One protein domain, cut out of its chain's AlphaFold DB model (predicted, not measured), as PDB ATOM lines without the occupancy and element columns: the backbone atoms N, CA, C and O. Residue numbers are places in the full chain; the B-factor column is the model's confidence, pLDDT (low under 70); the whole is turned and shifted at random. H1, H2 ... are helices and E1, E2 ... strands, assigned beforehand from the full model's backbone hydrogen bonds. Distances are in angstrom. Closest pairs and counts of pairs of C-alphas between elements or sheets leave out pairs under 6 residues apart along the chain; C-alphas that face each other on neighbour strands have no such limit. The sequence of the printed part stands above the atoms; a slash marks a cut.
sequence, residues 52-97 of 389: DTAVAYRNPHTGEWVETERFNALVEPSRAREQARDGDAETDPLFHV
ATOM      1  N   ASP A  52      25.537 -25.542 -38.948       83.38
ATOM      2  CA  ASP A  52      24.093 -25.622 -38.772       83.38
ATOM      3  C   ASP A  52      23.651 -24.882 -37.508       83.38
ATOM      4  O   ASP A  52      24.254 -24.988 -36.433       83.38
ATOM      5  N   THR A  53      22.534 -24.175 -37.619       82.00
ATOM      6  CA  THR A  53      21.803 -23.620 -36.486       82.00
ATOM      7  C   THR A  53      20.309 -23.907 -36.602       82.00
ATOM      8  O   THR A  53      19.758 -23.997 -37.701       82.00
ATOM      9  N   ALA A  54      19.645 -24.078 -35.459       82.88
ATOM     10  CA  ALA A  54      18.230 -24.421 -35.412       82.88
ATOM     11  C   ALA A  54      17.359 -23.263 -35.919       82.88
ATOM     12  O   ALA A  54      17.572 -22.097 -35.571       82.88
ATOM     13  N   VAL A  55      16.333 -23.592 -36.704       83.38
ATOM     14  CA  VAL A  55      15.379 -22.615 -37.240       83.38
ATOM     15  C   VAL A  55      14.099 -22.621 -36.412       83.38
ATOM     16  O   VAL A  55      13.637 -23.655 -35.933       83.38
ATOM     17  N   ALA A  56      13.472 -21.452 -36.281       84.12
ATOM     18  CA  ALA A  56      12.125 -21.325 -35.740       84.12
ATOM     19  C   ALA A  56      11.201 -20.622 -36.740       84.12
ATOM     20  O   ALA A  56      11.612 -19.693 -37.434       84.12
ATOM     21  N   TYR A  57       9.928 -21.022 -36.785       83.75
ATOM     22  CA  TYR A  57       8.889 -20.309 -37.530       83.75
ATOM     23  C   TYR A  57       7.968 -19.560 -36.571       83.75
ATOM     24  O   TYR A  57       7.671 -20.019 -35.468       83.75
ATOM     25  N   ARG A  58       7.473 -18.397 -37.000       88.81
ATOM     26  CA  ARG A  58       6.477 -17.660 -36.225       88.81
ATOM     27  C   ARG A  58       5.099 -18.252 -36.484       88.81
ATOM     28  O   ARG A  58       4.557 -18.117 -37.580       88.81
ATOM     29  N   ASN A  59       4.522 -18.902 -35.481       87.25
ATOM     30  CA  ASN A  59       3.202 -19.503 -35.592       87.25
ATOM     31  C   ASN A  59       2.149 -18.404 -35.852       87.25
ATOM     32  O   ASN A  59       1.983 -17.515 -35.017       87.25
ATOM     33  N   PRO A  60       1.405 -18.440 -36.972       90.25
ATOM     34  CA  PRO A  60       0.475 -17.366 -37.331       90.25
ATOM     35  C   PRO A  60      -0.763 -17.303 -36.424       90.25
ATOM     36  O   PRO A  60      -1.473 -16.301 -36.425       90.25
ATOM     37  N   HIS A  61      -1.032 -18.359 -35.652       87.50
ATOM     38  CA  HIS A  61      -2.185 -18.446 -34.759       87.50
ATOM     39  C   HIS A  61      -1.858 -18.059 -33.315       87.50
ATOM     40  O   HIS A  61      -2.725 -17.520 -32.631       87.50
ATOM     41  N   THR A  62      -0.633 -18.319 -32.847       91.88
ATOM     42  CA  THR A  62      -0.203 -17.974 -31.477       91.88
ATOM     43  C   THR A  62       0.737 -16.772 -31.427       91.88
ATOM     44  O   THR A  62       0.855 -16.127 -30.391       91.88
ATOM     45  N   GLY A  63       1.386 -16.433 -32.541       88.94
ATOM     46  CA  GLY A  63       2.392 -15.376 -32.635       88.94
ATOM     47  C   GLY A  63       3.757 -15.746 -32.046       88.94
ATOM     48  O   GLY A  63       4.671 -14.920 -32.131       88.94
ATOM     49  N   GLU A  64       3.891 -16.947 -31.480       91.75
ATOM     50  CA  GLU A  64       5.103 -17.468 -30.843       91.75
ATOM     51  C   GLU A  64       6.066 -18.067 -31.871       91.75
ATOM     52  O   GLU A  64       5.646 -18.592 -32.905       91.75
ATOM     53  N   TRP A  65       7.362 -18.000 -31.574       90.31
ATOM     54  CA  TRP A  65       8.390 -18.701 -32.336       90.31
ATOM     55  C   TRP A  65       8.431 -20.165 -31.909       90.31
ATOM     56  O   TRP A  65       8.570 -20.464 -30.725       90.31
ATOM     57  N   VAL A  66       8.286 -21.064 -32.877       87.00
ATOM     58  CA  VAL A  66       8.310 -22.513 -32.677       87.00
ATOM     59  C   VAL A  66       9.509 -23.065 -33.433       87.00
ATOM     60  O   VAL A  66       9.575 -22.933 -34.655       87.00
ATOM     61  N   GLU A  67      10.450 -23.653 -32.700       85.81
ATOM     62  CA  GLU A  67      11.600 -24.359 -33.266       85.81
ATOM     63  C   GLU A  67      11.132 -25.546 -34.116       85.81
ATOM     64  O   GLU A  67      10.126 -26.197 -33.811       85.81
ATOM     65  N   THR A  68      11.836 -25.813 -35.211       79.81
ATOM     66  CA  THR A  68      11.535 -26.927 -36.102       79.81
ATOM     67  C   THR A  68      12.766 -27.788 -36.321       79.81
ATOM     68  O   THR A  68      13.827 -27.291 -36.659       79.81
ATOM     69  N   GLU A  69      12.593 -29.100 -36.185       75.94
ATOM     70  CA  GLU A  69      13.640 -30.090 -36.469       75.94
ATOM     71  C   GLU A  69      13.768 -30.400 -37.971       75.94
ATOM     72  O   GLU A  69      14.630 -31.167 -38.370       75.94
ATOM     73  N   ARG A  70      12.883 -29.844 -38.814       68.50
ATOM     74  CA  ARG A  70      12.819 -30.149 -40.257       68.50
ATOM     75  C   ARG A  70      13.763 -29.303 -41.109       68.50
ATOM     76  O   ARG A  70      13.889 -29.558 -42.304       68.50
ATOM     77  N   PHE A  71      14.309 -28.235 -40.538       73.44
ATOM     78  CA  PHE A  71      15.087 -27.240 -41.259       73.44
ATOM     79  C   PHE A  71      16.208 -26.739 -40.362       73.44
ATOM     80  O   PHE A  71      15.943 -26.331 -39.229       73.44
ATOM     81  N   ASN A  72      17.416 -26.690 -40.909       76.00
ATOM     82  CA  ASN A  72      18.526 -25.958 -40.319       76.00
ATOM     83  C   ASN A  72      18.848 -24.726 -41.168       76.00
ATOM     84  O   ASN A  72      18.502 -24.643 -42.350       76.00
ATOM     85  N   ALA A  73      19.462 -23.741 -40.526       79.69
ATOM     86  CA  ALA A  73      20.062 -22.593 -41.176       79.69
ATOM     87  C   ALA A  73      21.578 -22.783 -41.204       79.69
ATOM     88  O   ALA A  73      22.181 -23.096 -40.180       79.69
ATOM     89  N   LEU A  74      22.183 -22.551 -42.362       80.00
ATOM     90  CA  LEU A  74      23.625 -22.482 -42.536       80.00
ATOM     91  C   LEU A  74      24.077 -21.056 -42.269       80.00
ATOM     92  O   LEU A  74      23.631 -20.126 -42.946       80.00
ATOM     93  N   VAL A  75      24.953 -20.886 -41.282       83.62
ATOM     94  CA  VAL A  75      25.480 -19.573 -40.895       83.62
ATOM     95  C   VAL A  75      27.002 -19.565 -40.856       83.62
ATOM     96  O   VAL A  75      27.620 -20.589 -40.558       83.62
ATOM     97  N   GLU A  76      27.599 -18.394 -41.081       88.31
ATOM     98  CA  GLU A  76      29.020 -18.164 -40.817       88.31
ATOM     99  C   GLU A  76      29.230 -17.833 -39.324       88.31
ATOM    100  O   GLU A  76      28.693 -16.830 -38.825       88.31
ATOM    101  N   PRO A  77      29.982 -18.659 -38.568       84.94
ATOM    102  CA  PRO A  77      30.128 -18.491 -37.124       84.94
ATOM    103  C   PRO A  77      30.703 -17.143 -36.680       84.94
ATOM    104  O   PRO A  77      30.345 -16.649 -35.606       84.94
ATOM    105  N   SER A  78      31.634 -16.569 -37.438       85.06
ATOM    106  CA  SER A  78      32.343 -15.339 -37.065       85.06
ATOM    107  C   SER A  78      31.435 -14.115 -37.207       85.06
ATOM    108  O   SER A  78      31.287 -13.356 -36.250       85.06
ATOM    109  N   ARG A  79      30.696 -14.010 -38.311       83.69
ATOM    110  CA  ARG A  79      29.666 -13.009 -38.596       83.69
ATOM    111  C   ARG A  79      28.506 -13.122 -37.619       83.69
ATOM    112  O   ARG A  79      28.010 -12.106 -37.145       83.69
ATOM    113  N   ALA A  80      28.118 -14.340 -37.227       83.06
ATOM    114  CA  ALA A  80      27.094 -14.531 -36.197       83.06
ATOM    115  C   ALA A  80      27.551 -13.972 -34.836       83.06
ATOM    116  O   ALA A  80      26.764 -13.381 -34.093       83.06
ATOM    117  N   ARG A  81      28.844 -14.117 -34.503       82.88
ATOM    118  CA  ARG A  81      29.430 -13.522 -33.290       82.88
ATOM    119  C   ARG A  81      29.524 -12.001 -33.381       82.88
ATOM    120  O   ARG A  81      29.296 -11.348 -32.366       82.88
ATOM    121  N   GLU A  82      29.870 -11.452 -34.540       82.69
ATOM    122  CA  GLU A  82      29.922 -10.003 -34.784       82.69
ATOM    123  C   GLU A  82      28.534  -9.372 -34.658       82.69
ATOM    124  O   GLU A  82      28.346  -8.471 -33.838       82.69
ATOM    125  N   GLN A  83      27.529  -9.945 -35.331       81.56
ATOM    126  CA  GLN A  83      26.127  -9.528 -35.223       81.56
ATOM    127  C   GLN A  83      25.652  -9.500 -33.758       81.56
ATOM    128  O   GLN A  83      24.991  -8.557 -33.320       81.56
ATOM    129  N   ALA A  84      26.032 -10.507 -32.959       82.25
ATOM    130  CA  ALA A  84      25.673 -10.582 -31.543       82.25
ATOM    131  C   ALA A  84      26.408  -9.564 -30.646       82.25
ATOM    132  O   ALA A  84      25.883  -9.197 -29.592       82.25
ATOM    133  N   ARG A  85      27.626  -9.143 -31.010       80.19
ATOM    134  CA  ARG A  85      28.449  -8.214 -30.214       80.19
ATOM    135  C   ARG A  85      28.103  -6.759 -30.475       80.19
ATOM    136  O   ARG A  85      27.963  -6.000 -29.516       80.19
ATOM    137  N   ASP A  86      27.956  -6.401 -31.742       70.12
ATOM    138  CA  ASP A  86      27.859  -5.002 -32.153       70.12
ATOM    139  C   ASP A  86      26.403  -4.541 -32.298       70.12
ATOM    140  O   ASP A  86      26.135  -3.345 -32.418       70.12
ATOM    141  N   GLY A  87      25.440  -5.472 -32.216       59.97
ATOM    142  CA  GLY A  87      24.025  -5.184 -32.464       59.97
ATOM    143  C   GLY A  87      23.787  -4.670 -33.884       59.97
ATOM    144  O   GLY A  87      22.764  -4.030 -34.140       59.97
ATOM    145  N   ASP A  88      24.752  -4.913 -34.770       57.78
ATOM    146  CA  ASP A  88      24.766  -4.426 -36.131       57.78
ATOM    147  C   ASP A  88      23.822  -5.285 -36.969       57.78
ATOM    148  O   ASP A  88      24.065  -6.468 -37.215       57.78
ATOM    149  N   ALA A  89      22.685  -4.700 -37.337       59.03
ATOM    150  CA  ALA A  89      21.651  -5.375 -38.108       59.03
ATOM    151  C   ALA A  89      22.040  -5.548 -39.588       59.03
ATOM    152  O   ALA A  89      21.296  -6.197 -40.322       59.03
ATOM    153  N   GLU A  90      23.160  -4.962 -40.030       64.81
ATOM    154  CA  GLU A  90      23.636  -5.063 -41.414       64.81
ATOM    155  C   GLU A  90      24.480  -6.324 -41.669       64.81
ATOM    156  O   GLU A  90      24.478  -6.838 -42.789       64.81
ATOM    157  N   THR A  91      25.141  -6.886 -40.650       71.69
ATOM    158  CA  THR A  91      25.877  -8.152 -40.790       71.69
ATOM    159  C   THR A  91      24.898  -9.320 -40.803       71.69
ATOM    160  O   THR A  91      24.417  -9.740 -39.751       71.69
ATOM    161  N   ASP A  92      24.606  -9.854 -41.990       79.25
ATOM    162  CA  ASP A  92      23.811 -11.074 -42.153       79.25
ATOM    163  C   ASP A  92      24.708 -12.325 -42.130       79.25
ATOM    164  O   ASP A  92      25.443 -12.562 -43.093       79.25
ATOM    165  N   PRO A  93      24.700 -13.131 -41.053       82.19
ATOM    166  CA  PRO A  93      25.485 -14.356 -40.989       82.19
ATOM    167  C   PRO A  93      24.851 -15.512 -41.766       82.19
ATOM    168  O   PRO A  93      25.480 -16.560 -41.880       82.19
ATOM    169  N   LEU A  94      23.607 -15.367 -42.234       81.88
ATOM    170  CA  LEU A  94      22.860 -16.432 -42.875       81.88
ATOM    171  C   LEU A  94      23.353 -16.650 -44.303       81.88
ATOM    172  O   LEU A  94      23.153 -15.815 -45.182       81.88
ATOM    173  N   PHE A  95      23.941 -17.814 -44.548       80.56
ATOM    174  CA  PHE A  95      24.169 -18.287 -45.904       80.56
ATOM    175  C   PHE A  95      22.897 -18.921 -46.453       80.56
ATOM    176  O   PHE A  95      22.416 -18.534 -47.512       80.56
ATOM    177  N   HIS A  96      22.282 -19.868 -45.744       76.25
ATOM    178  CA  HIS A  96      21.180 -20.595 -46.363       76.25
ATOM    179  C   HIS A  96      20.172 -21.210 -45.396       76.25
ATOM    180  O   HIS A  96      20.477 -21.421 -44.231       76.25
ATOM    181  N   VAL A  97      18.956 -21.498 -45.880       63.28
ATOM    182  CA  VAL A  97      17.919 -22.228 -45.125       63.28
ATOM    183  C   VAL A  97      17.216 -23.251 -46.021       63.28
ATOM    184  O   VAL A  97      16.201 -22.924 -46.648       63.28
TER     185      VAL A  97
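Overview. This is residues 52 to 97 of the 389 residues of an uncharacterized protein of Halarchaeum grantii (UniProt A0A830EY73). Picture a loose arch: a two-stranded hairpin of E1 and E2 makes one leg, H1 makes the other, and the last residues of E2 run across the top toward H1. E2 bends sharply at residue 70, and the short strand E3 comes back from the far end of H1 to sit beside the last residues of E2. The printed part has 46 residues, with three named strands and one named helix in the order E1, E2, H1, E3; the sheet order is E1, E2, E3, antiparallel throughout, and the class is mixed, helices and strands. The whole is loose, with a radius of gyration of the C-alphas of 12.3 A, and elongated, spanning 33 by 20 by 12 A.

Along the chain. Find C-alpha 52 at (24.093, -25.622, -38.772), where E1 begins; this strand holds residues 52 to 58 and measures 19.5 A from first to last C-alpha. Residues 59 to 64 then make the turn, with C-alpha 61 at (-2.185, -18.446, -34.759). Look next at residues 65 to 75 for E2, the longest strand by residues, whose first and last C-alphas are 19.1 A apart. At residue 70 you will see it bend by 99 degrees. After Glu 76, find C-alpha 77 at (30.128, -18.491, -37.124); from there H1 runs through residues 77 to 86, 14.6 A from first to last C-alpha. The short strand E3, residues 94 to 96, ends at C-alpha 96, (21.180, -20.595, -46.363), one residue before the printed part ends.

Arrangement. Start with the sheet and its hairpin, E1 and E2, whose antiparallel N-to-C directions stand at 142 degrees. Look for N 57 and O 66, 2.9 A apart, near the turn, and for N 53 and O 73, 2.8 A apart, beyond the bend; both pairs are within hydrogen-bond range. C-alphas 56 and 67 face each other at 3.9 A, and C-alphas 55 and 72 at 5.5 A, with the bend of E2 between residues 67 and 72. The pairing of E2 is staggered: it pairs with E1 over its residues 65 to 74 and with E3 over its residues 74 to 75. Beside E3 you will find N 74 and O 96 at 2.8 A and N 95 and O 74 at 2.8 A, both within hydrogen-bond range across this antiparallel pair. C-alphas 75 and 94 face each other at 4.5 A. E1 and E3 are the edge strands, E2 is the inner one, and E1 and E3 are apart. The sheet is only just strongly twisted, its C-alphas lying up to 4.3 A off the best plane. H1 is only just on the sheet, with 5 pairs of C-alphas within 10 A, and only grazes it with residues 77 to 80. In H1 every O i to N i+4 pair is within hydrogen-bond range.

Size, cuts and confidence. The two C-alphas farthest apart are those of His 61, in the turn, and Ser 78, in H1, at 34.7 A. The C-alphas of Asp 52 and Val 97, first and last of the printed part, are 9.5 A apart. Residues 84 to 90, of which 84 to 86 belong to H1, stand free. The link from E2 to H1 is tight, the links from E1 to E2 and from H1 to E3 are short, and no link is long. The printed part has no cut. In the B-factor column the mean pLDDT of the printed part is 80.2; look for values under 70 at residue 70, residues 87 to 90 and residue 97, where the model's confidence is low.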